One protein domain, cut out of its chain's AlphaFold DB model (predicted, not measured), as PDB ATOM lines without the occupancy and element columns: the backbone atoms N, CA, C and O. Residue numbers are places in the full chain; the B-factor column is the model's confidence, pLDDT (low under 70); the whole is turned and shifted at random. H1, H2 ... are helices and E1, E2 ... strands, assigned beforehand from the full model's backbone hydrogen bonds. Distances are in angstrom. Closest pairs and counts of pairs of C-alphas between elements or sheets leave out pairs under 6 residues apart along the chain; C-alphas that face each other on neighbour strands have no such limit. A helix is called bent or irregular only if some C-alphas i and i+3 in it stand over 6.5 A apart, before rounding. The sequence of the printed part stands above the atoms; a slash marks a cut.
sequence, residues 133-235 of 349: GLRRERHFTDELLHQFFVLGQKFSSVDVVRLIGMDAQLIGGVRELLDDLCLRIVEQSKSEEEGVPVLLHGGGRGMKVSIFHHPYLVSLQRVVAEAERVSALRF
ATOM      1  N   GLY A 133      16.537  49.642   9.076       46.03
ATOM      2  CA  GLY A 133      15.522  48.658   9.482       46.03
ATOM      3  C   GLY A 133      15.767  47.287   8.856       46.03
ATOM      4  O   GLY A 133      16.007  46.316   9.572       46.03
ATOM      5  N   LEU A 134      15.875  47.250   7.522       54.38
ATOM      6  CA  LEU A 134      16.254  46.050   6.759       54.38
ATOM      7  C   LEU A 134      17.604  45.468   7.214       54.38
ATOM      8  O   LEU A 134      17.828  44.264   7.123       54.38
ATOM      9  N   ARG A 135      18.509  46.307   7.741       64.88
ATOM     10  CA  ARG A 135      19.785  45.874   8.333       64.88
ATOM     11  C   ARG A 135      19.595  45.118   9.646       64.88
ATOM     12  O   ARG A 135      20.293  44.133   9.855       64.88
ATOM     13  N   ARG A 136      18.692  45.578  10.520       70.88
ATOM     14  CA  ARG A 136      18.407  44.950  11.822       70.88
ATOM     15  C   ARG A 136      17.650  43.636  11.647       70.88
ATOM     16  O   ARG A 136      18.056  42.639  12.231       70.88
ATOM     17  N   GLU A 137      16.616  43.642  10.806       74.94
ATOM     18  CA  GLU A 137      15.857  42.447  10.410       74.94
ATOM     19  C   GLU A 137      16.798  41.394   9.827       74.94
ATOM     20  O   GLU A 137      16.939  40.310  10.387       74.94
ATOM     21  N   ARG A 138      17.549  41.754   8.776       74.56
ATOM     22  CA  ARG A 138      18.493  40.837   8.142       74.56
ATOM     23  C   ARG A 138      19.589  40.358   9.090       74.56
ATOM     24  O   ARG A 138      19.882  39.172   9.067       74.56
ATOM     25  N   HIS A 139      20.209  41.226   9.895       76.12
ATOM     26  CA  HIS A 139      21.254  40.781  10.826       76.12
ATOM     27  C   HIS A 139      20.694  39.775  11.834       76.12
ATOM     28  O   HIS A 139      21.382  38.813  12.164       76.12
ATOM     29  N   PHE A 140      19.458  39.958  12.305       77.94
ATOM     30  CA  PHE A 140      18.841  38.979  13.189       77.94
ATOM     31  C   PHE A 140      18.528  37.667  12.457       77.94
ATOM     32  O   PHE A 140      18.855  36.609  12.979       77.94
ATOM     33  N   THR A 141      17.995  37.706  11.230       79.31
ATOM     34  CA  THR A 141      17.809  36.492  10.414       79.31
ATOM     35  C   THR A 141      19.145  35.788  10.128       79.31
ATOM     36  O   THR A 141      19.226  34.572  10.267       79.31
ATOM     37  N   ASP A 142      20.213  36.522   9.797       78.06
ATOM     38  CA  ASP A 142      21.571  35.988   9.598       78.06
ATOM     39  C   ASP A 142      22.144  35.385  10.908       78.06
ATOM     40  O   ASP A 142      22.851  34.377  10.864       78.06
ATOM     41  N   GLU A 143      21.829  35.952  12.080       77.00
ATOM     42  CA  GLU A 143      22.228  35.428  13.399       77.00
ATOM     43  C   GLU A 143      21.475  34.141  13.765       77.00
ATOM     44  O   GLU A 143      22.095  33.133  14.103       77.00
ATOM     45  N   LEU A 144      20.150  34.156  13.630       78.75
ATOM     46  CA  LEU A 144      19.259  33.042  13.946       78.75
ATOM     47  C   LEU A 144      19.446  31.868  12.968       78.75
ATOM     48  O   LEU A 144      19.449  30.716  13.398       78.75
ATOM     49  N   LEU A 145      19.697  32.122  11.677       78.69
ATOM     50  CA  LEU A 145      20.079  31.074  10.720       78.69
ATOM     51  C   LEU A 145      21.458  30.488  11.049       78.69
ATOM     52  O   LEU A 145      21.648  29.279  10.932       78.69
ATOM     53  N   HIS A 146      22.415  31.318  11.481       76.94
ATOM     54  CA  HIS A 146      23.723  30.834  11.926       76.94
ATOM     55  C   HIS A 146      23.592  29.953  13.176       76.94
ATOM     56  O   HIS A 146      24.107  28.841  13.179       76.94
ATOM     57  N   GLN A 147      22.883  30.407  14.215       73.50
ATOM     58  CA  GLN A 147      22.604  29.614  15.420       73.50
ATOM     59  C   GLN A 147      21.932  28.289  15.053       73.50
ATOM     60  O   GLN A 147      22.473  27.227  15.344       73.50
ATOM     61  N   PHE A 148      20.820  28.338  14.322       74.50
ATOM     62  CA  PHE A 148      20.035  27.156  13.986       74.50
ATOM     63  C   PHE A 148      20.819  26.111  13.171       74.50
ATOM     64  O   PHE A 148      20.756  24.924  13.487       74.50
ATOM     65  N   PHE A 149      21.601  26.510  12.160       73.94
ATOM     66  CA  PHE A 149      22.350  25.543  11.348       73.94
ATOM     67  C   PHE A 149      23.711  25.137  11.932       73.94
ATOM     68  O   PHE A 149      24.113  23.991  11.744       73.94
ATOM     69  N   VAL A 150      24.408  26.007  12.675       68.81
ATOM     70  CA  VAL A 150      25.718  25.676  13.277       68.81
ATOM     71  C   VAL A 150      25.570  24.920  14.604       68.81
ATOM     72  O   VAL A 150      26.419  24.090  14.920       68.81
ATOM     73  N   LEU A 151      24.484  25.133  15.356       65.12
ATOM     74  CA  LEU A 151      24.196  24.430  16.620       65.12
ATOM     75  C   LEU A 151      23.362  23.144  16.427       65.12
ATOM     76  O   LEU A 151      22.866  22.567  17.393       65.12
ATOM     77  N   GLY A 152      23.233  22.658  15.186       62.50
ATOM     78  CA  GLY A 152      22.688  21.328  14.896       62.50
ATOM     79  C   GLY A 152      21.160  21.236  14.853       62.50
ATOM     80  O   GLY A 152      20.605  20.246  15.321       62.50
ATOM     81  N   GLN A 153      20.483  22.245  14.290       65.31
ATOM     82  CA  GLN A 153      19.038  22.265  13.986       65.31
ATOM     83  C   GLN A 153      18.110  22.153  15.210       65.31
ATOM     84  O   GLN A 153      16.901  21.960  15.068       65.31
ATOM     85  N   LYS A 154      18.655  22.316  16.419       62.41
ATOM     86  CA  LYS A 154      17.890  22.412  17.662       62.41
ATOM     87  C   LYS A 154      17.581  23.875  17.948       62.41
ATOM     88  O   LYS A 154      18.496  24.675  18.105       62.41
ATOM     89  N   PHE A 155      16.297  24.205  18.050       60.09
ATOM     90  CA  PHE A 155      15.875  25.424  18.733       60.09
ATOM     91  C   PHE A 155      16.045  25.216  20.236       60.09
ATOM     92  O   PHE A 155      15.523  24.238  20.773       60.09
ATOM     93  N   SER A 156      16.760  26.110  20.919       60.22
ATOM     94  CA  SER A 156      16.687  26.166  22.378       60.22
ATOM     95  C   SER A 156      15.447  26.961  22.795       60.22
ATOM     96  O   SER A 156      14.990  27.848  22.069       60.22
ATOM     97  N   SER A 157      14.912  26.689  23.986       55.19
ATOM     98  CA  SER A 157      13.855  27.523  24.577       55.19
ATOM     99  C   SER A 157      14.301  28.984  24.722       55.19
ATOM    100  O   SER A 157      13.491  29.887  24.535       55.19
ATOM    101  N   VAL A 158      15.598  29.226  24.945       50.97
ATOM    102  CA  VAL A 158      16.209  30.565  25.014       50.97
ATOM    103  C   VAL A 158      16.038  31.339  23.702       50.97
ATOM    104  O   VAL A 158      15.726  32.527  23.740       50.97
ATOM    105  N   ASP A 159      16.163  30.689  22.542       65.69
ATOM    106  CA  ASP A 159      15.974  31.343  21.236       65.69
ATOM    107  C   ASP A 159      14.504  31.746  21.014       65.69
ATOM    108  O   ASP A 159      14.216  32.818  20.477       65.69
ATOM    109  N   VAL A 160      13.562  30.918  21.486       65.19
ATOM    110  CA  VAL A 160      12.114  31.198  21.446       65.19
ATOM    111  C   VAL A 160      11.742  32.325  22.416       65.19
ATOM    112  O   VAL A 160      11.018  33.248  22.048       65.19
ATOM    113  N   VAL A 161      12.280  32.304  23.639       59.97
ATOM    114  CA  VAL A 161      12.101  33.365  24.646       59.97
ATOM    115  C   VAL A 161      12.699  34.688  24.159       59.97
ATOM    116  O   VAL A 161      12.068  35.735  24.313       59.97
ATOM    117  N   ARG A 162      13.863  34.650  23.495       71.00
ATOM    118  CA  ARG A 162      14.489  35.816  22.857       71.00
ATOM    119  C   ARG A 162      13.617  36.384  21.738       71.00
ATOM    120  O   ARG A 162      13.427  37.595  21.710       71.00
ATOM    121  N   LEU A 163      13.047  35.537  20.875       71.75
ATOM    122  CA  LEU A 163      12.077  35.947  19.849       71.75
ATOM    123  C   LEU A 163      10.824  36.605  20.461       71.75
ATOM    124  O   LEU A 163      10.419  37.666  20.003       71.75
ATOM    125  N   ILE A 164      10.246  36.033  21.525       68.94
ATOM    126  CA  ILE A 164       9.069  36.583  22.237       68.94
ATOM    127  C   ILE A 164       9.384  37.912  22.963       68.94
ATOM    128  O   ILE A 164       8.485  38.700  23.259       68.94
ATOM    129  N   GLY A 165      10.657  38.181  23.261       70.44
ATOM    130  CA  GLY A 165      11.124  39.444  23.840       70.44
ATOM    131  C   GLY A 165      11.343  40.580  22.833       70.44
ATOM    132  O   GLY A 165      11.831  41.641  23.227       70.44
ATOM    133  N   MET A 166      11.048  40.377  21.544       78.00
ATOM    134  CA  MET A 166      11.364  41.330  20.476       78.00
ATOM    135  C   MET A 166      10.151  42.120  19.966       78.00
ATOM    136  O   MET A 166       8.995  41.758  20.144       78.00
ATOM    137  N   ASP A 167      10.452  43.239  19.308       79.12
ATOM    138  CA  ASP A 167       9.487  44.086  18.606       79.12
ATOM    139  C   ASP A 167       8.748  43.285  17.518       79.12
ATOM    140  O   ASP A 167       9.382  42.684  16.648       79.12
ATOM    141  N   ALA A 168       7.413  43.306  17.535       78.19
ATOM    142  CA  ALA A 168       6.583  42.593  16.568       78.19
ATOM    143  C   ALA A 168       6.870  42.998  15.107       78.19
ATOM    144  O   ALA A 168       6.795  42.147  14.221       78.19
ATOM    145  N   GLN A 169       7.277  44.248  14.839       78.25
ATOM    146  CA  GLN A 169       7.692  44.669  13.492       78.25
ATOM    147  C   GLN A 169       8.975  43.954  13.043       78.25
ATOM    148  O   GLN A 169       9.104  43.560  11.884       78.25
ATOM    149  N   LEU A 170       9.907  43.745  13.976       80.00
ATOM    150  CA  LEU A 170      11.164  43.038  13.735       80.00
ATOM    151  C   LEU A 170      10.929  41.532  13.548       80.00
ATOM    152  O   LEU A 170      11.539  40.943  12.661       80.00
ATOM    153  N   ILE A 171      10.017  40.923  14.315       83.00
ATOM    154  CA  ILE A 171       9.607  39.520  14.125       83.00
ATOM    155  C   ILE A 171       8.942  39.339  12.749       83.00
ATOM    156  O   ILE A 171       9.318  38.434  12.005       83.00
ATOM    157  N   GLY A 172       8.028  40.241  12.371       82.12
ATOM    158  CA  GLY A 172       7.390  40.245  11.052       82.12
ATOM    159  C   GLY A 172       8.405  40.350   9.908       82.12
ATOM    160  O   GLY A 172       8.387  39.528   8.998       82.12
ATOM    161  N   GLY A 173       9.363  41.281   9.990       82.12
ATOM    162  CA  GLY A 173      10.435  41.409   8.993       82.12
ATOM    163  C   GLY A 173      11.368  40.195   8.913       82.12
ATOM    164  O   GLY A 173      11.787  39.799   7.826       82.12
ATOM    165  N   VAL A 174      11.660  39.548  10.044       84.06
ATOM    166  CA  VAL A 174      12.417  38.283  10.078       84.06
ATOM    167  C   VAL A 174      11.636  37.165   9.385       84.06
ATOM    168  O   VAL A 174      12.227  36.401   8.622       84.06
ATOM    169  N   ARG A 175      10.315  37.097   9.590       86.12
ATOM    170  CA  ARG A 175       9.429  36.141   8.916       86.12
ATOM    171  C   ARG A 175       9.342  36.391   7.408       86.12
ATOM    172  O   ARG A 175       9.531  35.444   6.654       86.12
ATOM    173  N   GLU A 176       9.155  37.639   6.968       84.88
ATOM    174  CA  GLU A 176       9.191  38.025   5.545       84.88
ATOM    175  C   GLU A 176      10.472  37.506   4.862       84.88
ATOM    176  O   GLU A 176      10.410  36.878   3.807       84.88
ATOM    177  N   LEU A 177      11.635  37.695   5.497       83.38
ATOM    178  CA  LEU A 177      12.932  37.241   4.976       83.38
ATOM    179  C   LEU A 177      13.091  35.709   4.941       83.38
ATOM    180  O   LEU A 177      13.842  35.197   4.107       83.38
ATOM    181  N   LEU A 178      12.414  34.973   5.829       86.56
ATOM    182  CA  LEU A 178      12.412  33.506   5.848       86.56
ATOM    183  C   LEU A 178      11.465  32.921   4.794       86.56
ATOM    184  O   LEU A 178      11.851  31.983   4.098       86.56
ATOM    185  N   ASP A 179      10.277  33.507   4.628       86.62
ATOM    186  CA  ASP A 179       9.327  33.155   3.567       86.62
ATOM    187  C   ASP A 179       9.993  33.322   2.186       86.62
ATOM    188  O   ASP A 179       9.982  32.400   1.362       86.62
ATOM    189  N   ASP A 180      10.687  34.446   1.980       84.69
ATOM    190  CA  ASP A 180      11.419  34.761   0.749       84.69
ATOM    191  C   ASP A 180      12.637  33.834   0.520       84.69
ATOM    192  O   ASP A 180      12.973  33.503  -0.621       84.69
ATOM    193  N   LEU A 181      13.290  33.353   1.588       83.50
ATOM    194  CA  LEU A 181      14.371  32.361   1.504       83.50
ATOM    195  C   LEU A 181      13.842  30.969   1.121       83.50
ATOM    196  O   LEU A 181      14.392  30.345   0.210       83.50
ATOM    197  N   CYS A 182      12.773  30.491   1.766       86.75
ATOM    198  CA  CYS A 182      12.155  29.198   1.455       86.75
ATOM    199  C   CYS A 182      11.681  29.124   0.000       86.75
ATOM    200  O   CYS A 182      11.981  28.152  -0.696       86.75
ATOM    201  N   LEU A 183      11.015  30.177  -0.483       85.94
ATOM    202  CA  LEU A 183      10.498  30.252  -1.850       85.94
ATOM    203  C   LEU A 183      11.640  30.147  -2.878       85.94
ATOM    204  O   LEU A 183      11.608  29.289  -3.762       85.94
ATOM    205  N   ARG A 184      12.724  30.915  -2.691       82.50
ATOM    206  CA  ARG A 184      13.926  30.837  -3.543       82.50
ATOM    207  C   ARG A 184      14.613  29.470  -3.483       82.50
ATOM    208  O   ARG A 184      15.165  29.038  -4.492       82.50
ATOM    209  N   ILE A 185      14.603  28.782  -2.338       86.06
ATOM    210  CA  ILE A 185      15.181  27.434  -2.224       86.06
ATOM    211  C   ILE A 185      14.396  26.444  -3.088       86.06
ATOM    212  O   ILE A 185      15.020  25.716  -3.857       86.06
ATOM    213  N   VAL A 186      13.061  26.467  -3.028       84.88
ATOM    214  CA  VAL A 186      12.189  25.604  -3.848       84.88
ATOM    215  C   VAL A 186      12.346  25.885  -5.349       84.88
ATOM    216  O   VAL A 186      12.344  24.954  -6.152       84.88
ATOM    217  N   GLU A 187      12.530  27.145  -5.749       82.50
ATOM    218  CA  GLU A 187      12.746  27.512  -7.158       82.50
ATOM    219  C   GLU A 187      14.146  27.153  -7.692       82.50
ATOM    220  O   GLU A 187      14.284  26.726  -8.846       82.50
ATOM    221  N   GLN A 188      15.191  27.369  -6.883       75.31
ATOM    222  CA  GLN A 188      16.592  27.418  -7.335       75.31
ATOM    223  C   GLN A 188      17.454  26.235  -6.867       75.31
ATOM    224  O   GLN A 188      18.622  26.166  -7.247       75.31
ATOM    225  N   SER A 189      16.910  25.328  -6.050       78.50
ATOM    226  CA  SER A 189      17.635  24.179  -5.488       78.50
ATOM    227  C   SER A 189      16.933  22.878  -5.873       78.50
ATOM    228  O   SER A 189      16.033  22.423  -5.173       78.50
ATOM    229  N   LYS A 190      17.314  22.270  -7.002       76.56
ATOM    230  CA  LYS A 190      16.722  21.000  -7.472       76.56
ATOM    231  C   LYS A 190      17.556  19.777  -7.086       76.56
ATOM    232  O   LYS A 190      17.128  18.647  -7.307       76.56
ATOM    233  N   SER A 191      18.730  20.000  -6.503       69.88
ATOM    234  CA  SER A 191      19.659  18.984  -6.009       69.88
ATOM    235  C   SER A 191      20.309  19.436  -4.695       69.88
ATOM    236  O   SER A 191      20.010  20.512  -4.177       69.88
ATOM    237  N   GLU A 192      21.197  18.609  -4.142       67.06
ATOM    238  CA  GLU A 192      21.999  18.947  -2.958       67.06
ATOM    239  C   GLU A 192      23.104  19.968  -3.272       67.06
ATOM    240  O   GLU A 192      23.372  20.874  -2.483       67.06
ATOM    241  N   GLU A 193      23.709  19.849  -4.459       69.62
ATOM    242  CA  GLU A 193      24.748  20.755  -4.948       69.62
ATOM    243  C   GLU A 193      24.189  22.112  -5.398       69.62
ATOM    244  O   GLU A 193      24.933  23.093  -5.455       69.62
ATOM    245  N   GLU A 194      22.895  22.212  -5.705       76.12
ATOM    246  CA  GLU A 194      22.199  23.482  -5.919       76.12
ATOM    247  C   GLU A 194      21.691  24.061  -4.587       76.12
ATOM    248  O   GLU A 194      21.279  23.345  -3.680       76.12
ATOM    249  N   GLY A 195      21.747  25.384  -4.431       75.69
ATOM    250  CA  GLY A 195      21.401  26.020  -3.159       75.69
ATOM    251  C   GLY A 195      21.632  27.523  -3.142       75.69
ATOM    252  O   GLY A 195      22.535  28.037  -3.814       75.69
ATOM    253  N   VAL A 196      20.823  28.219  -2.348       79.38
ATOM    254  CA  VAL A 196      20.810  29.678  -2.219       79.38
ATOM    255  C   VAL A 196      21.983  30.139  -1.335       79.38
ATOM    256  O   VAL A 196      22.122  29.656  -0.209       79.38
ATOM    257  N   PRO A 197      22.850  31.062  -1.796       75.25
ATOM    258  CA  PRO A 197      23.982  31.552  -1.011       75.25
ATOM    259  C   PRO A 197      23.544  32.624   0.002       75.25
ATOM    260  O   PRO A 197      23.397  33.801  -0.335       75.25
ATOM    261  N   VAL A 198      23.375  32.229   1.263       73.88
ATOM    262  CA  VAL A 198      23.044  33.121   2.383       73.88
ATOM    263  C   VAL A 198      24.330  33.700   2.978       73.88
ATOM    264  O   VAL A 198      25.174  32.983   3.516       73.88
ATOM    265  N   LEU A 199      24.495  35.019   2.876       65.12
ATOM    266  CA  LEU A 199      25.651  35.746   3.406       65.12
ATOM    267  C   LEU A 199      25.456  36.096   4.885       65.12
ATOM    268  O   LEU A 199      25.162  37.249   5.210       65.12
ATOM    269  N   LEU A 200      25.677  35.097   5.745       64.25
ATOM    270  CA  LEU A 200      25.731  35.259   7.196       64.25
ATOM    271  C   LEU A 200      26.772  36.337   7.565       64.25
ATOM    272  O   LEU A 200      27.899  36.323   7.066       64.25
ATOM    273  N   HIS A 201      26.389  37.276   8.433       57.97
ATOM    274  CA  HIS A 201      27.267  38.284   9.046       57.97
ATOM    275  C   HIS A 201      28.216  39.035   8.086       57.97
ATOM    276  O   HIS A 201      29.435  39.042   8.258       57.97
ATOM    277  N   GLY A 202      27.656  39.728   7.089       52.16
ATOM    278  CA  GLY A 202      28.232  40.965   6.523       52.16
ATOM    279  C   GLY A 202      29.586  40.907   5.790       52.16
ATOM    280  O   GLY A 202      30.001  41.931   5.250       52.16
ATOM    281  N   GLY A 203      30.269  39.760   5.733       51.91
ATOM    282  CA  GLY A 203      31.572  39.629   5.067       51.91
ATOM    283  C   GLY A 203      32.331  38.308   5.265       51.91
ATOM    284  O   GLY A 203      33.302  38.078   4.546       51.91
ATOM    285  N   GLY A 204      31.924  37.426   6.189       54.53
ATOM    286  CA  GLY A 204      32.680  36.213   6.533       54.53
ATOM    287  C   GLY A 204      31.937  34.898   6.278       54.53
ATOM    288  O   GLY A 204      31.178  34.469   7.132       54.53
ATOM    289  N   ARG A 205      32.251  34.213   5.163       56.53
ATOM    290  CA  ARG A 205      31.683  32.911   4.725       56.53
ATOM    291  C   ARG A 205      30.150  32.884   4.591       56.53
ATOM    292  O   ARG A 205      29.417  32.674   5.549       56.53
ATOM    293  N   GLY A 206      29.673  32.971   3.349       65.75
ATOM    294  CA  GLY A 206      28.290  32.615   3.033       65.75
ATOM    295  C   GLY A 206      28.044  31.111   3.169       65.75
ATOM    296  O   GLY A 206      28.826  30.308   2.659       65.75
ATOM    297  N   MET A 207      26.945  30.746   3.822       75.38
ATOM    298  CA  MET A 207      26.415  29.385   3.872       75.38
ATOM    299  C   MET A 207      25.564  29.132   2.625       75.38
ATOM    300  O   MET A 207      24.847  30.022   2.167       75.38
ATOM    301  N   LYS A 208      25.622  27.925   2.058       80.00
ATOM    302  CA  LYS A 208      24.799  27.553   0.903       80.00
ATOM    303  C   LYS A 208      23.639  26.680   1.366       80.00
ATOM    304  O   LYS A 208      23.855  25.572   1.837       80.00
ATOM    305  N   VAL A 209      22.425  27.198   1.237       80.12
ATOM    306  CA  VAL A 209      21.208  26.572   1.759       80.12
ATOM    307  C   VAL A 209      20.496  25.858   0.609       80.12
ATOM    308  O   VAL A 209      19.917  26.500  -0.264       80.12
ATOM    309  N   SER A 210      20.624  24.531   0.564       86.00
ATOM    310  CA  SER A 210      20.022  23.650  -0.451       86.00
ATOM    311  C   SER A 210      18.627  23.160  -0.043       86.00
ATOM    312  O   SER A 210      18.187  23.372   1.088       86.00
ATOM    313  N   ILE A 211      17.940  22.438  -0.936       86.81
ATOM    314  CA  ILE A 211      16.577  21.917  -0.712       86.81
ATOM    315  C   ILE A 211      16.434  21.050   0.553       86.81
ATOM    316  O   ILE A 211      15.397  21.077   1.209       86.81
ATOM    317  N   PHE A 212      17.504  20.366   0.965       85.00
ATOM    318  CA  PHE A 212      17.566  19.554   2.188       85.00
ATOM    319  C   PHE A 212      17.395  20.374   3.475       85.00
ATOM    320  O   PHE A 212      16.986  19.842   4.502       85.00
ATOM    321  N   HIS A 213      17.653  21.681   3.418       84.19
ATOM    322  CA  HIS A 213      17.497  22.601   4.543       84.19
ATOM    323  C   HIS A 213      16.055  23.128   4.670       84.19
ATOM    324  O   HIS A 213      15.673  23.630   5.728       84.19
ATOM    325  N   HIS A 214      15.234  22.998   3.619       85.69
ATOM    326  CA  HIS A 214      13.874  23.543   3.562       85.69
ATOM    327  C   HIS A 214      12.935  23.028   4.676       85.69
ATOM    328  O   HIS A 214      12.258  23.858   5.280       85.69
ATOM    329  N   PRO A 215      12.896  21.726   5.044       84.44
ATOM    330  CA  PRO A 215      12.044  21.257   6.145       84.44
ATOM    331  C   PRO A 215      12.371  21.934   7.483       84.44
ATOM    332  O   PRO A 215      11.473  22.253   8.260       84.44
ATOM    333  N   TYR A 216      13.654  22.203   7.726       82.88
ATOM    334  CA  TYR A 216      14.135  22.853   8.943       82.88
ATOM    335  C   TYR A 216      13.812  24.353   8.948       82.88
ATOM    336  O   TYR A 216      13.393  24.875   9.979       82.88
ATOM    337  N   LEU A 217      13.911  25.029   7.796       83.94
ATOM    338  CA  LEU A 217      13.426  26.406   7.647       83.94
ATOM    339  C   LEU A 217      11.910  26.519   7.865       83.94
ATOM    340  O   LEU A 217      11.470  27.457   8.518       83.94
ATOM    341  N   VAL A 218      11.118  25.545   7.402       86.62
ATOM    342  CA  VAL A 218       9.664  25.505   7.650       86.62
ATOM    343  C   VAL A 218       9.343  25.311   9.135       86.62
ATOM    344  O   VAL A 218       8.415  25.938   9.647       86.62
ATOM    345  N   SER A 219      10.116  24.501   9.862       84.25
ATOM    346  CA  SER A 219      10.008  24.416  11.327       84.25
ATOM    347  C   SER A 219      10.359  25.746  12.004       84.25
ATOM    348  O   SER A 219       9.622  26.204  12.873       84.25
ATOM    349  N   LEU A 220      11.423  26.413  11.554       83.75
ATOM    350  CA  LEU A 220      11.821  27.745  12.015       83.75
ATOM    351  C   LEU A 220      10.739  28.815  11.744       83.75
ATOM    352  O   LEU A 220      10.404  29.580  12.646       83.75
ATOM    353  N   GLN A 221      10.128  28.842  10.555       86.56
ATOM    354  CA  GLN A 221       9.026  29.761  10.225       86.56
ATOM    355  C   GLN A 221       7.845  29.610  11.195       86.56
ATOM    356  O   GLN A 221       7.246  30.610  11.589       86.56
ATOM    357  N   ARG A 222       7.534  28.380  11.635       85.94
ATOM    358  CA  ARG A 222       6.491  28.127  12.649       85.94
ATOM    359  C   ARG A 222       6.854  28.720  14.011       85.94
ATOM    360  O   ARG A 222       5.987  29.308  14.643       85.94
ATOM    361  N   VAL A 223       8.114  28.604  14.440       85.00
ATOM    362  CA  VAL A 223       8.600  29.205  15.698       85.00
ATOM    363  C   VAL A 223       8.506  30.733  15.648       85.00
ATOM    364  O   VAL A 223       8.011  31.347  16.590       85.00
ATOM    365  N   VAL A 224       8.912  31.354  14.535       86.06
ATOM    366  CA  VAL A 224       8.835  32.815  14.360       86.06
ATOM    367  C   VAL A 224       7.379  33.300  14.312       86.06
ATOM    368  O   VAL A 224       7.052  34.276  14.981       86.06
ATOM    369  N   ALA A 225       6.484  32.601  13.605       85.62
ATOM    370  CA  ALA A 225       5.057  32.941  13.560       85.62
ATOM    371  C   ALA A 225       4.346  32.750  14.918       85.62
ATOM    372  O   ALA A 225       3.444  33.511  15.264       85.62
ATOM    373  N   GLU A 226       4.758  31.764  15.719       84.12
ATOM    374  CA  GLU A 226       4.238  31.586  17.080       84.12
ATOM    375  C   GLU A 226       4.754  32.684  18.026       84.12
ATOM    376  O   GLU A 226       3.982  33.229  18.815       84.12
ATOM    377  N   ALA A 227       6.019  33.102  17.896       84.25
ATOM    378  CA  ALA A 227       6.545  34.256  18.624       84.25
ATOM    379  C   ALA A 227       5.855  35.574  18.221       84.25
ATOM    380  O   ALA A 227       5.558  36.393  19.090       84.25
ATOM    381  N   GLU A 228       5.530  35.764  16.936       84.25
ATOM    382  CA  GLU A 228       4.719  36.885  16.426       84.25
ATOM    383  C   GLU A 228       3.339  36.909  17.114       84.25
ATOM    384  O   GLU A 228       2.933  37.927  17.682       84.25
ATOM    385  N   ARG A 229       2.664  35.749  17.164       83.00
ATOM    386  CA  ARG A 229       1.359  35.553  17.820       83.00
ATOM    387  C   ARG A 229       1.399  35.866  19.320       83.00
ATOM    388  O   ARG A 229       0.522  36.566  19.824       83.00
ATOM    389  N   VAL A 230       2.404  35.362  20.041       81.75
ATOM    390  CA  VAL A 230       2.564  35.595  21.488       81.75
ATOM    391  C   VAL A 230       2.911  37.060  21.781       81.75
ATOM    392  O   VAL A 230       2.383  37.633  22.735       81.75
ATOM    393  N   SER A 231       3.735  37.693  20.945       79.31
ATOM    394  CA  SER A 231       4.117  39.106  21.102       79.31
ATOM    395  C   SER A 231       2.924  40.046  20.908       79.31
ATOM    396  O   SER A 231       2.742  40.975  21.694       79.31
ATOM    397  N   ALA A 232       2.047  39.763  19.936       77.94
ATOM    398  CA  ALA A 232       0.800  40.508  19.749       77.94
ATOM    399  C   ALA A 232      -0.139  40.407  20.971       77.94
ATOM    400  O   ALA A 232      -0.706  41.411  21.403       77.94
ATOM    401  N   LEU A 233      -0.262  39.217  21.574       75.62
ATOM    402  CA  LEU A 233      -1.101  38.991  22.762       75.62
ATOM    403  C   LEU A 233      -0.585  39.696  24.029       75.62
ATOM    404  O   LEU A 233      -1.377  40.066  24.894       75.62
ATOM    405  N   ARG A 234       0.729  39.919  24.151       66.06
ATOM    406  CA  ARG A 234       1.306  40.685  25.273       66.06
ATOM    407  C   ARG A 234       0.865  42.149  25.274       66.06
ATOM    408  O   ARG A 234       0.636  42.715  26.343       66.06
ATOM    409  N   PHE A 235       0.713  42.744  24.092       59.75
ATOM    410  CA  PHE A 235       0.268  44.131  23.958       59.75
ATOM    411  C   PHE A 235      -1.200  44.297  24.373       59.75
ATOM    412  O   PHE A 235      -1.514  45.158  25.190       59.75
TER     413      PHE A 235
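What this domain is: This is residues 133 to 235 of the 349 residues of an uncharacterized protein of Hondaea fermentalgiana (UniProt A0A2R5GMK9). Two long helices, H3 and H5, lie side by side and run opposite ways, making the longest axis of the domain. H1 crosses this pair steeply, packing on H3 with its early residues 134 to 141, while short H2 packs on the later part of H5, and a small two-stranded sheet of E1 and E2 lies near residues 181 to 188 of H3, with H4 in the loop between its strands. The printed part has 103 residues with five named helices and two named strands, in the order H1, H2, H3, E1, H4, E2, H5; the sheet is antiparallel and the class is mostly helix. The whole is compact, with a radius of gyration of the C-alphas of 13.5 A, and elongated, spanning 44 by 27 by 24 A.

Where its parts are: H1 holds residues 133 to 150, 25.4 A long, from C-alpha 133 at (15.522, 48.658, 9.482). H2 is residues 157 to 164. H3, residues 168 to 188, is 30.0 A long and begins at C-alpha 168 at (6.583, 42.593, 16.568). E1 is residues 196 to 198, H4 residues 200 to 203 and E2 residues 207 to 209. H5, residues 211 to 235, is the longest helix at 37.0 A and ends at C-alpha 235 at (0.268, 44.131, 23.958). H4 and H5 are irregular: C-alphas 200 and 203 are 7.6 A apart, and C-alphas 212 and 215 are 7.0 A apart. H5 has a kink of 25 degrees near residue 218.

How they stand to each other: H1 touches H3 with residues 134 to 141 alone, at a steep tilt of 62 degrees, the same way; the closest C-alphas are those of Glu 137 and Val 174, 5.4 A. H1 also touches H4, closest at the C-alphas of Asp 142 and Leu 200, 4.9 A. H1 and H5 are near each other, with 9 pairs of C-alphas within 10 A. H2 touches residues 223 to 231 of H5 alone, at a steep tilt of 57 degrees, the same way; the closest C-alphas are those of Ile 164 and Ala 227, 5.0 A apart. H3 and H5 touch at a shallow tilt of 18 degrees, opposite ways, with the C-alphas of Ile 185 and Ile 211 closest at 5.9 A. Helix packing is mostly crossed, but only just. E1 and E2 are antiparallel neighbours, with N 196 and O 209 2.8 A apart and N 207 and O 198 2.9 A apart, within hydrogen-bond range. The closest C-alphas of H3 and E1 are those of Ile 185 and Val 196, 6.1 A. H3 and H4 are apart. Every O i to N i+4 pair is within hydrogen-bond range in H1, H2 and H3, and 18 of 21 are in H5; H4 is too short for such a pair, and its one O i to N i+3 pair is not within range.

The domain as a whole: The two C-alphas farthest apart, those of Glu 193 and Phe 235, are 44.5 A apart. The printed part has no cut and no long link. Its mean pLDDT is 75.2, and 29 residues are under 70, among them residues 150 to 161 and 199 to 206.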